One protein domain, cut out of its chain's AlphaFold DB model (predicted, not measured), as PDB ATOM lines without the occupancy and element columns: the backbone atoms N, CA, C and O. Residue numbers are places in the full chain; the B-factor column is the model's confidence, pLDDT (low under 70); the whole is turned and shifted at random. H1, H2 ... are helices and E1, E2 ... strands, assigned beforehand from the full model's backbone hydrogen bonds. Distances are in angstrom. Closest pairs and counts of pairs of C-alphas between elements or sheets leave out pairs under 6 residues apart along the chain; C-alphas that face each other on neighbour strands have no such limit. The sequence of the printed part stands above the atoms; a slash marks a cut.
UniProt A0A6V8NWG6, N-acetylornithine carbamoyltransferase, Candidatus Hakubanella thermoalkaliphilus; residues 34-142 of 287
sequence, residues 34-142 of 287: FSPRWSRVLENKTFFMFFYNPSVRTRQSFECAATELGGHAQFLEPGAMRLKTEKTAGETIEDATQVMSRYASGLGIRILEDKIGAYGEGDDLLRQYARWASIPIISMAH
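What this domain is: This is residues 34 to 142 of the 287 residues of the protein "N-acetylornithine carbamoyltransferase" of Candidatus Hakubanella thermoalkaliphilus (UniProt A0A6V8NWG6). A small twisted sheet of four parallel strands makes the core, with H1 packed on one face and H3 on the other, a three-layer arrangement with helices on both faces of the sheet. H2 is off the sheet and packs on the last part of H3, and two long stretches, residues 34 to 45 and 77 to 92, reach toward opposite ends of the long axis. The printed part has 109 residues, with three named helices and four named strands in the order E1 H1 E2 H2 E3 H3 E4, and the sheet order is E2 E1 E3 E4. The class is mixed, helices and strands, with 54 residues, under half, in named elements. The whole is compact, with a radius of gyration of the C-alphas of 14.4 A, yet elongated, spanning 48 by 27 by 22 A.

How they stand to each other: Begin at the inner strands E1, residues 46 to 51, and E3, residues 106 to 110, which are parallel at 14 degrees; look for N 50 and O 108, 2.8 A apart. Edge strand E2, residues 72 to 76, is parallel to E1 at 27 degrees, with N 47 and O 72 at 2.8 A. At the other edge E4, residues 137 to 141, is parallel to E3 at 24 degrees, with N 138 and O 107 at 2.9 A. H1, residues 56 to 68, is on the sheet at a height of 8.8 A, over E1 and E3 and along the strands; its closest C-alphas to E2 are those of Glu 63 and Ala 73, 5.3 A apart. H3, residues 121 to 132, is on the opposite face at a height of 9.6 A, over E4 and along the strands; its closest C-alphas to E4 are those of Ala 130 and Ile 137, 5.8 A apart. H2, residues 93 to 100, is only just not on the sheet, with 4 pairs of C-alphas within 10 A. It touches H3 at residues 128 to 132 alone, the same way at a steep tilt of 55 degrees, the closest C-alphas being those of Glu 94 and Trp 132, 5.7 A apart. H1 is apart from H2 and H3. E1, H1, E2 and E3, H3, E4 are strand-helix-strand units, each two parallel neighbour strands with a helix between; E2, H2, E3 is a split one, with E1 between its strands, and the three crossovers are right-handed. In H1, H2 and H3 every O i to N i+4 pair is within hydrogen-bond range.

Where its parts are: Find C-alpha 46 at (198.239, 197.758, 166.055); from there E1 runs 15.9 A to Phe 51. H1 starts at C-alpha 56, (213.983, 192.729, 177.054), and is 17.8 A long; H3 is 17.0 A and H2 10.3 A. E2 measures 12.6 A, E3 13.6 A and E4 11.6 A, ending at C-alpha 141, (203.549, 186.952, 181.872).

The domain as a whole: The C-alphas farthest apart are those of Pro 36 and Lys 87, at 48.5 A. The printed part has no cut, and its one long link is E2 to H2, 16 residues. There look for low confidence: residues 79 to 91 are under 70, against a mean pLDDT of 88.5 for the printed part.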
ATOM      1  N   PHE A  34     209.934 185.020 156.752       92.88
ATOM      2  CA  PHE A  34     209.853 186.262 155.973       92.88
ATOM      3  C   PHE A  34     209.083 186.108 154.653       92.88
ATOM      4  O   PHE A  34     209.170 186.953 153.760       92.88
ATOM      5  N   SER A  35     208.346 185.010 154.502       95.25
ATOM      6  CA  SER A  35     207.536 184.727 153.322       95.25
ATOM      7  C   SER A  35     206.426 185.769 153.152       95.25
ATOM      8  O   SER A  35     205.771 186.136 154.134       95.25
ATOM      9  N   PRO A  36     206.111 186.176 151.905       94.56
ATOM     10  CA  PRO A  36     204.940 187.001 151.602       94.56
ATOM     11  C   PRO A  36     203.619 186.430 152.132       94.56
ATOM     12  O   PRO A  36     202.649 187.164 152.288       94.56
ATOM     13  N   ARG A  37     203.578 185.119 152.411       94.25
ATOM     14  CA  ARG A  37     202.436 184.445 153.031       94.25
ATOM     15  C   ARG A  37     202.087 185.017 154.409       94.25
ATOM     16  O   ARG A  37     200.907 185.090 154.736       94.25
ATOM     17  N   TRP A  38     203.092 185.373 155.209       95.75
ATOM     18  CA  TRP A  38     202.911 185.811 156.597       95.75
ATOM     19  C   TRP A  38     203.059 187.317 156.762       95.75
ATOM     20  O   TRP A  38     202.384 187.906 157.604       95.75
ATOM     21  N   SER A  39     203.882 187.954 155.927       93.75
ATOM     22  CA  SER A  39     204.370 189.313 156.177       93.75
ATOM     23  C   SER A  39     203.350 190.446 156.077       93.75
ATOM     24  O   SER A  39     203.695 191.611 156.261       93.75
ATOM     25  N   ARG A  40     202.088 190.124 155.781       94.50
ATOM     26  CA  ARG A  40     200.967 191.074 155.716       94.50
ATOM     27  C   ARG A  40     199.720 190.603 156.458       94.50
ATOM     28  O   ARG A  40     198.660 191.205 156.317       94.50
ATOM     29  N   VAL A  41     199.814 189.528 157.242       95.69
ATOM     30  CA  VAL A  41     198.657 188.987 157.978       95.69
ATOM     31  C   VAL A  41     198.091 190.017 158.963       95.69
ATOM     32  O   VAL A  41     196.883 190.056 159.181       95.69
ATOM     33  N   LEU A  42     198.948 190.883 159.510       96.12
ATOM     34  CA  LEU A  42     198.585 191.971 160.416       96.12
ATOM     35  C   LEU A  42     198.830 193.353 159.793       96.12
ATOM     36  O   LEU A  42     199.060 194.320 160.517       96.12
ATOM     37  N   GLU A  43     198.762 193.471 158.461       96.94
ATOM     38  CA  GLU A  43     198.985 194.742 157.765       96.94
ATOM     39  C   GLU A  43     198.083 195.859 158.322       96.94
ATOM     40  O   GLU A  43     196.857 195.721 158.405       96.94
ATOM     41  N   ASN A  44     198.706 196.974 158.720       95.56
ATOM     42  CA  ASN A  44     198.061 198.140 159.342       95.56
ATOM     43  C   ASN A  44     197.319 197.849 160.662       95.56
ATOM     44  O   ASN A  44     196.449 198.625 161.066       95.56
ATOM     45  N   LYS A  45     197.623 196.738 161.341       97.19
ATOM     46  CA  LYS A  45     197.089 196.433 162.673       97.19
ATOM     47  C   LYS A  45     198.051 196.886 163.763       97.19
ATOM     48  O   LYS A  45     199.269 196.793 163.614       97.19
ATOM     49  N   THR A  46     197.483 197.344 164.873       97.62
ATOM     50  CA  THR A  46     198.239 197.758 166.055       97.62
ATOM     51  C   THR A  46     197.987 196.788 167.199       97.62
ATOM     52  O   THR A  46     196.839 196.512 167.535       97.62
ATOM     53  N   PHE A  47     199.053 196.289 167.813       97.75
ATOM     54  CA  PHE A  47     199.005 195.492 169.033       97.75
ATOM     55  C   PHE A  47     199.518 196.336 170.198       97.75
ATOM     56  O   PHE A  47     200.608 196.902 170.118       97.75
ATOM     57  N   PHE A  48     198.748 196.458 171.274       96.94
ATOM     58  CA  PHE A  48     199.198 197.185 172.462       96.94
ATOM     59  C   PHE A  48     199.938 196.245 173.401       96.94
ATOM     60  O   PHE A  48     199.485 195.133 173.645       96.94
ATOM     61  N   MET A  49     201.065 196.696 173.948       95.69
ATOM     62  CA  MET A  49     201.836 195.931 174.922       95.69
ATOM     63  C   MET A  49     202.005 196.728 176.209       95.69
ATOM     64  O   MET A  49     202.780 197.682 176.267       95.69
ATOM     65  N   PHE A  50     201.293 196.314 177.246       93.19
ATOM     66  CA  PHE A  50     201.356 196.897 178.576       93.19
ATOM     67  C   PHE A  50     202.436 196.198 179.392       93.19
ATOM     68  O   PHE A  50     202.299 195.029 179.757       93.19
ATOM     69  N   PHE A  51     203.497 196.931 179.702       92.00
ATOM     70  CA  PHE A  51     204.585 196.455 180.547       92.00
ATOM     71  C   PHE A  51     204.578 197.213 181.871       92.00
ATOM     72  O   PHE A  51     205.052 198.344 181.956       92.00
ATOM     73  N   TYR A  52     204.056 196.578 182.923       87.56
ATOM     74  CA  TYR A  52     204.207 197.080 184.291       87.56
ATOM     75  C   TYR A  52     205.645 196.871 184.789       87.56
ATOM     76  O   TYR A  52     206.182 197.718 185.504       87.56
ATOM     77  N   ASN A  53     206.291 195.786 184.351       85.38
ATOM     78  CA  ASN A  53     207.709 195.501 184.568       85.38
ATOM     79  C   ASN A  53     208.418 195.385 183.216       85.38
ATOM     80  O   ASN A  53     207.912 194.677 182.338       85.38
ATOM     81  N   PRO A  54     209.603 195.989 183.038       83.62
ATOM     82  CA  PRO A  54     210.352 195.853 181.797       83.62
ATOM     83  C   PRO A  54     210.820 194.403 181.583       83.62
ATOM     84  O   PRO A  54     211.180 193.691 182.520       83.62
ATOM     85  N   SER A  55     210.848 193.961 180.325       86.44
ATOM     86  CA  SER A  55     211.446 192.685 179.914       86.44
ATOM     87  C   SER A  55     212.009 192.819 178.511       86.44
ATOM     88  O   SER A  55     211.260 193.065 177.569       86.44
ATOM     89  N   VAL A  56     213.324 192.638 178.363       86.75
ATOM     90  CA  VAL A  56     213.983 192.729 177.054       86.75
ATOM     91  C   VAL A  56     213.490 191.611 176.137       86.75
ATOM     92  O   VAL A  56     213.046 191.891 175.032       86.75
ATOM     93  N   ARG A  57     213.492 190.352 176.593       89.69
ATOM     94  CA  ARG A  57     213.144 189.201 175.739       89.69
ATOM     95  C   ARG A  57     211.707 189.272 175.237       89.69
ATOM     96  O   ARG A  57     211.473 189.183 174.038       89.69
ATOM     97  N   THR A  58     210.770 189.503 176.151       91.69
ATOM     98  CA  THR A  58     209.340 189.583 175.827       91.69
ATOM     99  C   THR A  58     209.039 190.781 174.934       91.69
ATOM    100  O   THR A  58     208.296 190.661 173.971       91.69
ATOM    101  N   ARG A  59     209.637 191.947 175.206       93.31
ATOM    102  CA  ARG A  59     209.440 193.119 174.350       93.31
ATOM    103  C   ARG A  59     209.962 192.870 172.937       93.31
ATOM    104  O   ARG A  59     209.230 193.077 171.975       93.31
ATOM    105  N   GLN A  60     211.203 192.396 172.816       94.81
ATOM    106  CA  GLN A  60     211.814 192.164 171.509       94.81
ATOM    107  C   GLN A  60     211.062 191.091 170.714       94.81
ATOM    108  O   GLN A  60     210.894 191.255 169.510       94.81
ATOM    109  N   SER A  61     210.579 190.019 171.352       95.88
ATOM    110  CA  SER A  61     209.849 188.966 170.637       95.88
ATOM    111  C   SER A  61     208.528 189.475 170.053       95.88
ATOM    112  O   SER A  61     208.258 189.228 168.877       95.88
ATOM    113  N   PHE A  62     207.747 190.240 170.819       96.56
ATOM    114  CA  PHE A  62     206.470 190.789 170.353       96.56
ATOM    115  C   PHE A  62     206.645 191.927 169.335       96.56
ATOM    116  O   PHE A  62     205.927 191.950 168.332       96.56
ATOM    117  N   GLU A  63     207.604 192.842 169.529       96.38
ATOM    118  CA  GLU A  63     207.880 193.915 168.555       96.38
ATOM    119  C   GLU A  63     208.354 193.356 167.208       96.38
ATOM    120  O   GLU A  63     207.862 193.780 166.155       96.38
ATOM    121  N   CYS A  64     209.262 192.371 167.229       96.62
ATOM    122  CA  CYS A  64     209.706 191.685 166.018       96.62
ATOM    123  C   CYS A  64     208.543 190.953 165.347       96.62
ATOM    124  O   CYS A  64     208.321 191.158 164.158       96.62
ATOM    125  N   ALA A  65     207.761 190.162 166.091       96.44
ATOM    126  CA  ALA A  65     206.637 189.415 165.527       96.44
ATOM    127  C   ALA A  65     205.600 190.333 164.861       96.44
ATOM    128  O   ALA A  65     205.181 190.069 163.736       96.44
ATOM    129  N   ALA A  66     205.218 191.444 165.501       96.81
ATOM    130  CA  ALA A  66     204.271 192.388 164.911       96.81
ATOM    131  C   ALA A  66     204.814 193.013 163.619       96.81
ATOM    132  O   ALA A  66     204.107 193.033 162.613       96.81
ATOM    133  N   THR A  67     206.075 193.458 163.636       96.56
ATOM    134  CA  THR A  67     206.742 194.043 162.461       96.56
ATOM    135  C   THR A  67     206.823 193.038 161.315       96.56
ATOM    136  O   THR A  67     206.502 193.359 160.173       96.56
ATOM    137  N   GLU A  68     207.224 191.805 161.615       96.25
ATOM    138  CA  GLU A  68     207.371 190.735 160.630       96.25
ATOM    139  C   GLU A  68     206.044 190.331 159.999       96.25
ATOM    140  O   GLU A  68     206.039 189.965 158.830       96.25
ATOM    141  N   LEU A  69     204.930 190.442 160.728       97.00
ATOM    142  CA  LEU A  69     203.575 190.182 160.232       97.00
ATOM    143  C   LEU A  69     202.934 191.398 159.526       97.00
ATOM    144  O   LEU A  69     201.778 191.313 159.099       97.00
ATOM    145  N   GLY A  70     203.662 192.513 159.393       96.25
ATOM    146  CA  GLY A  70     203.217 193.743 158.724       96.25
ATOM    147  C   GLY A  70     202.430 194.713 159.613       96.25
ATOM    148  O   GLY A  70     201.903 195.713 159.120       96.25
ATOM    149  N   GLY A  71     202.332 194.422 160.909       96.81
ATOM    150  CA  GLY A  71     201.685 195.265 161.905       96.81
ATOM    151  C   GLY A  71     202.672 196.121 162.695       96.81
ATOM    152  O   GLY A  71     203.857 196.232 162.379       96.81
ATOM    153  N   HIS A  72     202.169 196.729 163.763       97.19
ATOM    154  CA  HIS A  72     202.965 197.515 164.700       97.19
ATOM    155  C   HIS A  72     202.611 197.146 166.140       97.19
ATOM    156  O   HIS A  72     201.434 197.125 166.498       97.19
ATOM    157  N   ALA A  73     203.615 196.885 166.977       96.75
ATOM    158  CA  ALA A  73     203.412 196.721 168.411       96.75
ATOM    159  C   ALA A  73     203.797 198.011 169.141       96.75
ATOM    160  O   ALA A  73     204.934 198.471 169.044       96.75
ATOM    161  N   GLN A  74     202.853 198.590 169.878       95.31
ATOM    162  CA  GLN A  74     203.076 199.794 170.664       95.31
ATOM    163  C   GLN A  74     203.440 199.412 172.099       95.31
ATOM    164  O   GLN A  74     202.629 198.838 172.827       95.31
ATOM    165  N   PHE A  75     204.660 199.758 172.505       93.56
ATOM    166  CA  PHE A  75     205.119 199.614 173.881       93.56
ATOM    167  C   PHE A  75     204.523 200.714 174.763       93.56
ATOM    168  O   PHE A  75     204.655 201.903 174.467       93.56
ATOM    169  N   LEU A  76     203.853 200.306 175.838       90.75
ATOM    170  CA  LEU A  76     203.108 201.175 176.734       90.75
ATOM    171  C   LEU A  76     203.490 200.857 178.182       90.75
ATOM    172  O   LEU A  76     203.373 199.717 178.631       90.75
ATOM    173  N   GLU A  77     203.932 201.879 178.913       86.06
ATOM    174  CA  GLU A  77     204.252 201.786 180.341       86.06
ATOM    175  C   GLU A  77     203.100 202.387 181.156       86.06
ATOM    176  O   GLU A  77     202.935 203.612 181.179       86.06
ATOM    177  N   PRO A  78     202.293 201.563 181.849       72.06
ATOM    178  CA  PRO A  78     201.107 202.033 182.562       72.06
ATOM    179  C   PRO A  78     201.413 203.047 183.668       72.06
ATOM    180  O   PRO A  78     200.566 203.876 183.978       72.06
ATOM    181  N   GLY A  79     202.628 203.042 184.232       65.06
ATOM    182  CA  GLY A  79     203.059 204.044 185.216       65.06
ATOM    183  C   GLY A  79     203.077 205.482 184.677       65.06
ATOM    184  O   GLY A  79     202.977 206.426 185.457       65.06
ATOM    185  N   ALA A  80     203.157 205.657 183.354       56.81
ATOM    186  CA  ALA A  80     203.014 206.948 182.680       56.81
ATOM    187  C   ALA A  80     201.558 207.260 182.276       56.81
ATOM    188  O   ALA A  80     201.256 208.380 181.860       56.81
ATOM    189  N   MET A  81     200.643 206.293 182.398       58.09
ATOM    190  CA  MET A  81     199.219 206.454 182.111       58.09
ATOM    191  C   MET A  81     198.456 206.872 183.370       58.09
ATOM    192  O   MET A  81     198.737 206.417 184.477       58.09
ATOM    193  N   ARG A  82     197.432 207.720 183.219       55.34
ATOM    194  CA  ARG A  82     196.537 208.110 184.326       55.34
ATOM    195  C   ARG A  82     195.477 207.033 184.579       55.34
ATOM    196  O   ARG A  82     194.290 207.345 184.607       55.34
ATOM    197  N   LEU A  83     195.889 205.778 184.738       59.50
ATOM    198  CA  LEU A  83     194.989 204.710 185.167       59.50
ATOM    199  C   LEU A  83     194.686 204.884 186.656       59.50
ATOM    200  O   LEU A  83     195.570 205.214 187.455       59.50
ATOM    201  N   LYS A  84     193.421 204.699 187.033       50.75
ATOM    202  CA  LYS A  84     192.999 204.758 188.429       50.75
ATOM    203  C   LYS A  84     193.672 203.620 189.190       50.75
ATOM    204  O   LYS A  84     193.433 202.453 188.901       50.75
ATOM    205  N   THR A  85     194.477 203.966 190.186       55.59
ATOM    206  CA  THR A  85     194.911 203.017 191.221       55.59
ATOM    207  C   THR A  85     194.184 203.353 192.518       55.59
ATOM    208  O   THR A  85     193.568 204.415 192.624       55.59
ATOM    209  N   GLU A  86     194.283 202.503 193.541       49.38
ATOM    210  CA  GLU A  86     193.744 202.807 194.879       49.38
ATOM    211  C   GLU A  86     194.217 204.166 195.433       49.38
ATOM    212  O   GLU A  86     193.555 204.758 196.284       49.38
ATOM    213  N   LYS A  87     195.349 204.686 194.933       39.31
ATOM    214  CA  LYS A  87     196.010 205.907 195.413       39.31
ATOM    215  C   LYS A  87     196.005 207.068 194.409       39.31
ATOM    216  O   LYS A  87     196.461 208.155 194.763       39.31
ATOM    217  N   THR A  88     195.487 206.894 193.189       49.34
ATOM    218  CA  THR A  88     195.487 207.947 192.151       49.34
ATOM    219  C   THR A  88     194.152 208.070 191.427       49.34
ATOM    220  O   THR A  88     193.588 207.090 190.948       49.34
ATOM    221  N   ALA A  89     193.673 209.312 191.286       49.00
ATOM    222  CA  ALA A  89     192.558 209.638 190.402       49.00
ATOM    223  C   ALA A  89     192.971 209.434 188.934       49.00
ATOM    224  O   ALA A  89     194.007 209.946 188.502       49.00
ATOM    225  N   GLY A  90     192.154 208.707 188.176       60.09
ATOM    226  CA  GLY A  90     192.446 208.309 186.803       60.09
ATOM    227  C   GLY A  90     191.245 207.654 186.122       60.09
ATOM    228  O   GLY A  90     190.170 207.559 186.719       60.09
ATOM    229  N   GLU A  91     191.438 207.213 184.882       65.06
ATOM    230  CA  GLU A  91     190.460 206.433 184.116       65.06
ATOM    231  C   GLU A  91     190.297 205.042 184.737       65.06
ATOM    232  O   GLU A  91     191.266 204.448 185.220       65.06
ATOM    233  N   THR A  92     189.067 204.529 184.777       80.62
ATOM    234  CA  THR A  92     188.833 203.161 185.252       80.62
ATOM    235  C   THR A  92     189.443 202.157 184.271       80.62
ATOM    236  O   THR A  92     189.588 202.454 183.085       80.62
ATOM    237  N   ILE A  93     189.795 200.955 184.749       84.25
ATOM    238  CA  ILE A  93     190.253 199.872 183.861       84.25
ATOM    239  C   ILE A  93     189.189 199.590 182.795       84.25
ATOM    240  O   ILE A  93     189.540 199.423 181.635       84.25
ATOM    241  N   GLU A  94     187.906 199.607 183.156       87.88
ATOM    242  CA  GLU A  94     186.791 199.446 182.219       87.88
ATOM    243  C   GLU A  94     186.836 200.480 181.082       87.88
ATOM    244  O   GLU A  94     186.935 200.097 179.914       87.88
ATOM    245  N   ASP A  95     186.830 201.775 181.415       86.44
ATOM    246  CA  ASP A  95     186.807 202.856 180.421       86.44
ATOM    247  C   ASP A  95     188.045 202.805 179.519       86.44
ATOM    248  O   ASP A  95     187.937 202.838 178.290       86.44
ATOM    249  N   ALA A  96     189.229 202.666 180.125       88.25
ATOM    250  CA  ALA A  96     190.486 202.590 179.393       88.25
ATOM    251  C   ALA A  96     190.504 201.380 178.446       88.25
ATOM    252  O   ALA A  96     190.872 201.506 177.278       88.25
ATOM    253  N   THR A  97     190.051 200.215 178.913       91.06
ATOM    254  CA  THR A  97     190.019 198.979 178.117       91.06
ATOM    255  C   THR A  97     189.072 199.092 176.929       91.06
ATOM    256  O   THR A  97     189.436 198.713 175.811       91.06
ATOM    257  N   GLN A  98     187.879 199.655 177.126       92.69
ATOM    258  CA  GLN A  98     186.914 199.855 176.044       92.69
ATOM    259  C   GLN A  98     187.438 200.830 174.984       92.69
ATOM    260  O   GLN A  98     187.247 200.609 173.786       92.69
ATOM    261  N   VAL A  99     188.125 201.896 175.403       91.88
ATOM    262  CA  VAL A  99     188.765 202.843 174.482       91.88
ATOM    263  C   VAL A  99     189.879 202.150 173.700       91.88
ATOM    264  O   VAL A  99     189.887 202.216 172.472       91.88
ATOM    265  N   MET A 100     190.780 201.436 174.376       92.25
ATOM    266  CA  MET A 100     191.882 200.716 173.730       92.25
ATOM    267  C   MET A 100     191.404 199.675 172.722       92.25
ATOM    268  O   MET A 100     191.976 199.564 171.636       92.25
ATOM    269  N   SER A 101     190.316 198.976 173.042       95.38
ATOM    270  CA  SER A 101     189.722 197.958 172.172       95.38
ATOM    271  C   SER A 101     189.264 198.502 170.814       95.38
ATOM    272  O   SER A 101     189.106 197.738 169.867       95.38
ATOM    273  N   ARG A 102     189.068 199.822 170.684       94.94
ATOM    274  CA  ARG A 102     188.727 200.474 169.408       94.94
ATOM    275  C   ARG A 102     189.943 200.811 168.546       94.94
ATOM    276  O   ARG A 102     189.771 201.049 167.353       94.94
ATOM    277  N   TYR A 103     191.136 200.869 169.134       95.19
ATOM    278  CA  TYR A 103     192.365 201.286 168.451       95.19
ATOM    279  C   TYR A 103     193.299 200.122 168.121       95.19
ATOM    280  O   TYR A 103     193.977 200.164 167.096       95.19
ATOM    281  N   ALA A 104     193.341 199.093 168.968       96.38
ATOM    282  CA  ALA A 104     194.214 197.939 168.789       96.38
ATOM    283  C   ALA A 104     193.448 196.706 168.294       96.38
ATOM    284  O   ALA A 104     192.232 196.620 168.410       96.38
ATOM    285  N   SER A 105     194.168 195.730 167.744       96.56
ATOM    286  CA  SER A 105     193.646 194.403 167.390       96.56
ATOM    287  C   SER A 105     193.902 193.345 168.467       96.56
ATOM    288  O   SER A 105     193.487 192.203 168.301       96.56
ATOM    289  N   GLY A 106     194.614 193.701 169.534       97.25
ATOM    290  CA  GLY A 106     194.934 192.844 170.671       97.25
ATOM    291  C   GLY A 106     195.729 193.618 171.721       97.25
ATOM    292  O   GLY A 106     196.335 194.650 171.407       97.25
ATOM    293  N   LEU A 107     195.701 193.130 172.958       97.12
ATOM    294  CA  LEU A 107     196.374 193.745 174.098       97.12
ATOM    295  C   LEU A 107     197.176 192.689 174.865       97.12
ATOM    296  O   LEU A 107     196.621 191.770 175.459       97.12
ATOM    297  N   GLY A 108     198.498 192.825 174.858       97.19
ATOM    298  CA  GLY A 108     199.409 192.033 175.672       97.19
ATOM    299  C   GLY A 108     199.653 192.700 177.018       97.19
ATOM    300  O   GLY A 108     199.942 193.896 177.056       97.19
ATOM    301  N   ILE A 109     199.594 191.949 178.117       95.94
ATOM    302  CA  ILE A 109     199.852 192.472 179.468       95.94
ATOM    303  C   ILE A 109     200.956 191.662 180.146       95.94
ATOM    304  O   ILE A 109     200.918 190.431 180.167       95.94
ATOM    305  N   ARG A 110     201.937 192.368 180.720       95.00
ATOM    306  CA  ARG A 110     202.970 191.813 181.597       95.00
ATOM    307  C   ARG A 110     202.983 192.536 182.940       95.00
ATOM    308  O   ARG A 110     203.257 193.738 182.974       95.00
ATOM    309  N   ILE A 111     202.758 191.802 184.028       92.19
ATOM    310  CA  ILE A 111     202.763 192.330 185.401       92.19
ATOM    311  C   ILE A 111     203.210 191.260 186.396       92.19
ATOM    312  O   ILE A 111     202.567 190.233 186.522       92.19
ATOM    313  N   LEU A 112     204.325 191.464 187.091       88.38
ATOM    314  CA  LEU A 112     204.885 190.480 188.023       88.38
ATOM    315  C   LEU A 112     205.784 191.146 189.071       88.38
ATOM    316  O   LEU A 112     205.984 192.358 189.046       88.38
ATOM    317  N   GLU A 113     206.338 190.354 189.987       85.12
ATOM    318  CA  GLU A 113     207.366 190.794 190.947       85.12
ATOM    319  C   GLU A 113     206.957 192.068 191.711       85.12
ATOM    320  O   GLU A 113     205.904 192.106 192.339       85.12
ATOM    321  N   ASP A 114     207.762 193.129 191.640       80.69
ATOM    322  CA  ASP A 114     207.614 194.373 192.401       80.69
ATOM    323  C   ASP A 114     206.397 195.228 192.004       80.69
ATOM    324  O   ASP A 114     206.188 196.310 192.554       80.69
ATOM    325  N   LYS A 115     205.603 194.776 191.029       84.19
ATOM    326  CA  LYS A 115     204.372 195.445 190.585       84.19
ATOM    327  C   LYS A 115     203.109 194.793 191.130       84.19
ATOM    328  O   LYS A 115     202.019 195.254 190.806       84.19
ATOM    329  N   ILE A 116     203.267 193.763 191.954       83.56
ATOM    330  CA  ILE A 116     202.189 193.012 192.584       83.56
ATOM    331  C   ILE A 116     202.367 193.078 194.103       83.56
ATOM    332  O   ILE A 116     203.471 192.904 194.615       83.56
ATOM    333  N   GLY A 117     201.285 193.372 194.821       83.38
ATOM    334  CA  GLY A 117     201.252 193.402 196.282       83.38
ATOM    335  C   GLY A 117     201.013 192.025 196.897       83.38
ATOM    336  O   GLY A 117     201.580 191.716 197.946       83.38
ATOM    337  N   ALA A 118     200.219 191.187 196.232       88.06
ATOM    338  CA  ALA A 118     199.907 189.832 196.665       88.06
ATOM    339  C   ALA A 118     199.769 188.862 195.485       88.06
ATOM    340  O   ALA A 118     199.267 189.212 194.418       88.06
ATOM    341  N   TYR A 119     200.183 187.612 195.702       89.94
ATOM    342  CA  TYR A 119     199.956 186.532 194.746       89.94
ATOM    343  C   TYR A 119     198.456 186.408 194.422       89.94
ATOM    344  O   TYR A 119     197.626 186.333 195.326       89.94
ATOM    345  N   GLY A 120     198.117 186.398 193.141       91.31
ATOM    346  CA  GLY A 120     196.774 186.463 192.575       91.31
ATOM    347  C   GLY A 120     196.444 187.782 191.880       91.31
ATOM    348  O   GLY A 120     195.697 187.772 190.903       91.31
ATOM    349  N   GLU A 121     197.016 188.907 192.314       91.56
ATOM    350  CA  GLU A 121     196.580 190.225 191.828       91.56
ATOM    351  C   GLU A 121     196.888 190.459 190.343       91.56
ATOM    352  O   GLU A 121     196.148 191.178 189.669       91.56
ATOM    353  N   GLY A 122     197.968 189.874 189.815       92.25
ATOM    354  CA  GLY A 122     198.295 189.986 188.396       92.25
ATOM    355  C   GLY A 122     197.276 189.247 187.529       92.25
ATOM    356  O   GLY A 122     196.751 189.833 186.585       92.25
ATOM    357  N   ASP A 123     196.939 188.003 187.878       95.00
ATOM    358  CA  ASP A 123     195.873 187.230 187.215       95.00
ATOM    359  C   ASP A 123     194.524 187.972 187.285       95.00
ATOM    360  O   ASP A 123     193.871 188.170 186.258       95.00
ATOM    361  N   ASP A 124     194.148 188.486 188.459       94.25
ATOM    362  CA  ASP A 124     192.916 189.262 188.645       94.25
ATOM    363  C   ASP A 124     192.884 190.521 187.769       94.25
ATOM    364  O   ASP A 124     191.841 190.867 187.202       94.25
ATOM    365  N   LEU A 125     194.019 191.212 187.628       92.69
ATOM    366  CA  LEU A 125     194.138 192.365 186.745       92.69
ATOM    367  C   LEU A 125     193.915 191.961 185.284       92.69
ATOM    368  O   LEU A 125     193.118 192.597 184.592       92.69
ATOM    369  N   LEU A 126     194.582 190.907 184.806       94.81
ATOM    370  CA  LEU A 126     194.402 190.424 183.434       94.81
ATOM    371  C   LEU A 126     192.948 190.021 183.168       94.81
ATOM    372  O   LEU A 126     192.392 190.401 182.135       94.81
ATOM    373  N   ARG A 127     192.304 189.323 184.109       95.69
ATOM    374  CA  ARG A 127     190.890 188.930 184.006       95.69
ATOM    375  C   ARG A 127     189.949 190.132 183.986       95.69
ATOM    376  O   ARG A 127     188.933 190.097 183.294       95.69
ATOM    377  N   GLN A 128     190.280 191.216 184.687       94.31
ATOM    378  CA  GLN A 128     189.531 192.471 184.585       94.31
ATOM    379  C   GLN A 128     189.643 193.091 183.190       94.31
ATOM    380  O   GLN A 128     188.621 193.498 182.643       94.31
ATOM    381  N   TYR A 129     190.837 193.131 182.590       95.00
ATOM    382  CA  TYR A 129     190.990 193.589 181.205       95.00
ATOM    383  C   TYR A 129     190.205 192.698 180.233       95.00
ATOM    384  O   TYR A 129     189.431 193.214 179.433       95.00
ATOM    385  N   ALA A 130     190.325 191.374 180.354       96.31
ATOM    386  CA  ALA A 130     189.612 190.412 179.508       96.31
ATOM    387  C   ALA A 130     188.088 190.581 179.580       96.31
ATOM    388  O   ALA A 130     187.395 190.539 178.569       96.31
ATOM    389  N   ARG A 131     187.553 190.878 180.770       96.06
ATOM    390  CA  ARG A 131     186.118 191.110 180.971       96.06
ATOM    391  C   ARG A 131     185.567 192.300 180.179       96.06
ATOM    392  O   ARG A 131     184.400 192.270 179.793       96.06
ATOM    393  N   TRP A 132     186.354 193.361 180.009       95.12
ATOM    394  CA  TRP A 132     185.897 194.622 179.407       95.12
ATOM    395  C   TRP A 132     186.392 194.833 177.976       95.12
ATOM    396  O   TRP A 132     185.888 195.721 177.282       95.12
ATOM    397  N   ALA A 133     187.377 194.055 177.535       95.56
ATOM    398  CA  ALA A 133     187.932 194.152 176.198       95.56
ATOM    399  C   ALA A 133     187.013 193.517 175.154       95.56
ATOM    400  O   ALA A 133     186.387 192.486 175.378       95.56
ATOM    401  N   SER A 134     186.968 194.129 173.971       96.44
ATOM    402  CA  SER A 134     186.378 193.517 172.772       96.44
ATOM    403  C   SER A 134     187.442 192.962 171.817       96.44
ATOM    404  O   SER A 134     187.140 192.648 170.669       96.44
ATOM    405  N   ILE A 135     188.697 192.924 172.267       97.25
ATOM    406  CA  ILE A 135     189.881 192.443 171.550       97.25
ATOM    407  C   ILE A 135     190.592 191.420 172.439       97.25
ATOM    408  O   ILE A 135     190.488 191.539 173.660       97.25
ATOM    409  N   PRO A 136     191.327 190.453 171.866       97.50
ATOM    410  CA  PRO A 136     191.965 189.411 172.656       97.50
ATOM    411  C   PRO A 136     193.034 189.980 173.594       97.50
ATOM    412  O   PRO A 136     193.886 190.785 173.186       97.50
ATOM    413  N   ILE A 137     193.007 189.508 174.836       98.06
ATOM    414  CA  ILE A 137     194.015 189.744 175.861       98.06
ATOM    415  C   ILE A 137     195.016 188.595 175.860       98.06
ATOM    416  O   ILE A 137     194.653 187.423 175.957       98.06
ATOM    417  N   ILE A 138     196.301 188.933 175.779       98.06
ATOM    418  CA  ILE A 138     197.398 187.965 175.814       98.06
ATOM    419  C   ILE A 138     198.202 188.182 177.091       98.06
ATOM    420  O   ILE A 138     198.782 189.251 177.304       98.06
ATOM    421  N   SER A 139     198.280 187.158 177.938       97.50
ATOM    422  CA  SER A 139     199.187 187.178 179.079       97.50
ATOM    423  C   SER A 139     200.622 186.978 178.608       97.50
ATOM    424  O   SER A 139     201.044 185.877 178.259       97.50
ATOM    425  N   MET A 140     201.389 188.066 178.596       96.25
ATOM    426  CA  MET A 140     202.810 188.021 178.251       96.25
ATOM    427  C   MET A 140     203.660 187.484 179.407       96.25
ATOM    428  O   MET A 140     204.742 186.965 179.156       96.25
ATOM    429  N   ALA A 141     203.201 187.676 180.646       95.00
ATOM    430  CA  ALA A 141     203.549 186.952 181.872       95.00
ATOM    431  C   ALA A 141     202.840 187.635 183.044       95.00
ATOM    432  O   ALA A 141     202.782 188.870 183.088       95.00
ATOM    433  N   HIS A 142     202.384 186.864 184.020       94.12
ATOM    434  CA  HIS A 142     201.976 187.413 185.307       94.12
ATOM    435  C   HIS A 142     202.472 186.548 186.461       94.12
ATOM    436  O   HIS A 142     203.300 185.676 186.248       94.12
TER     437      HIS A 142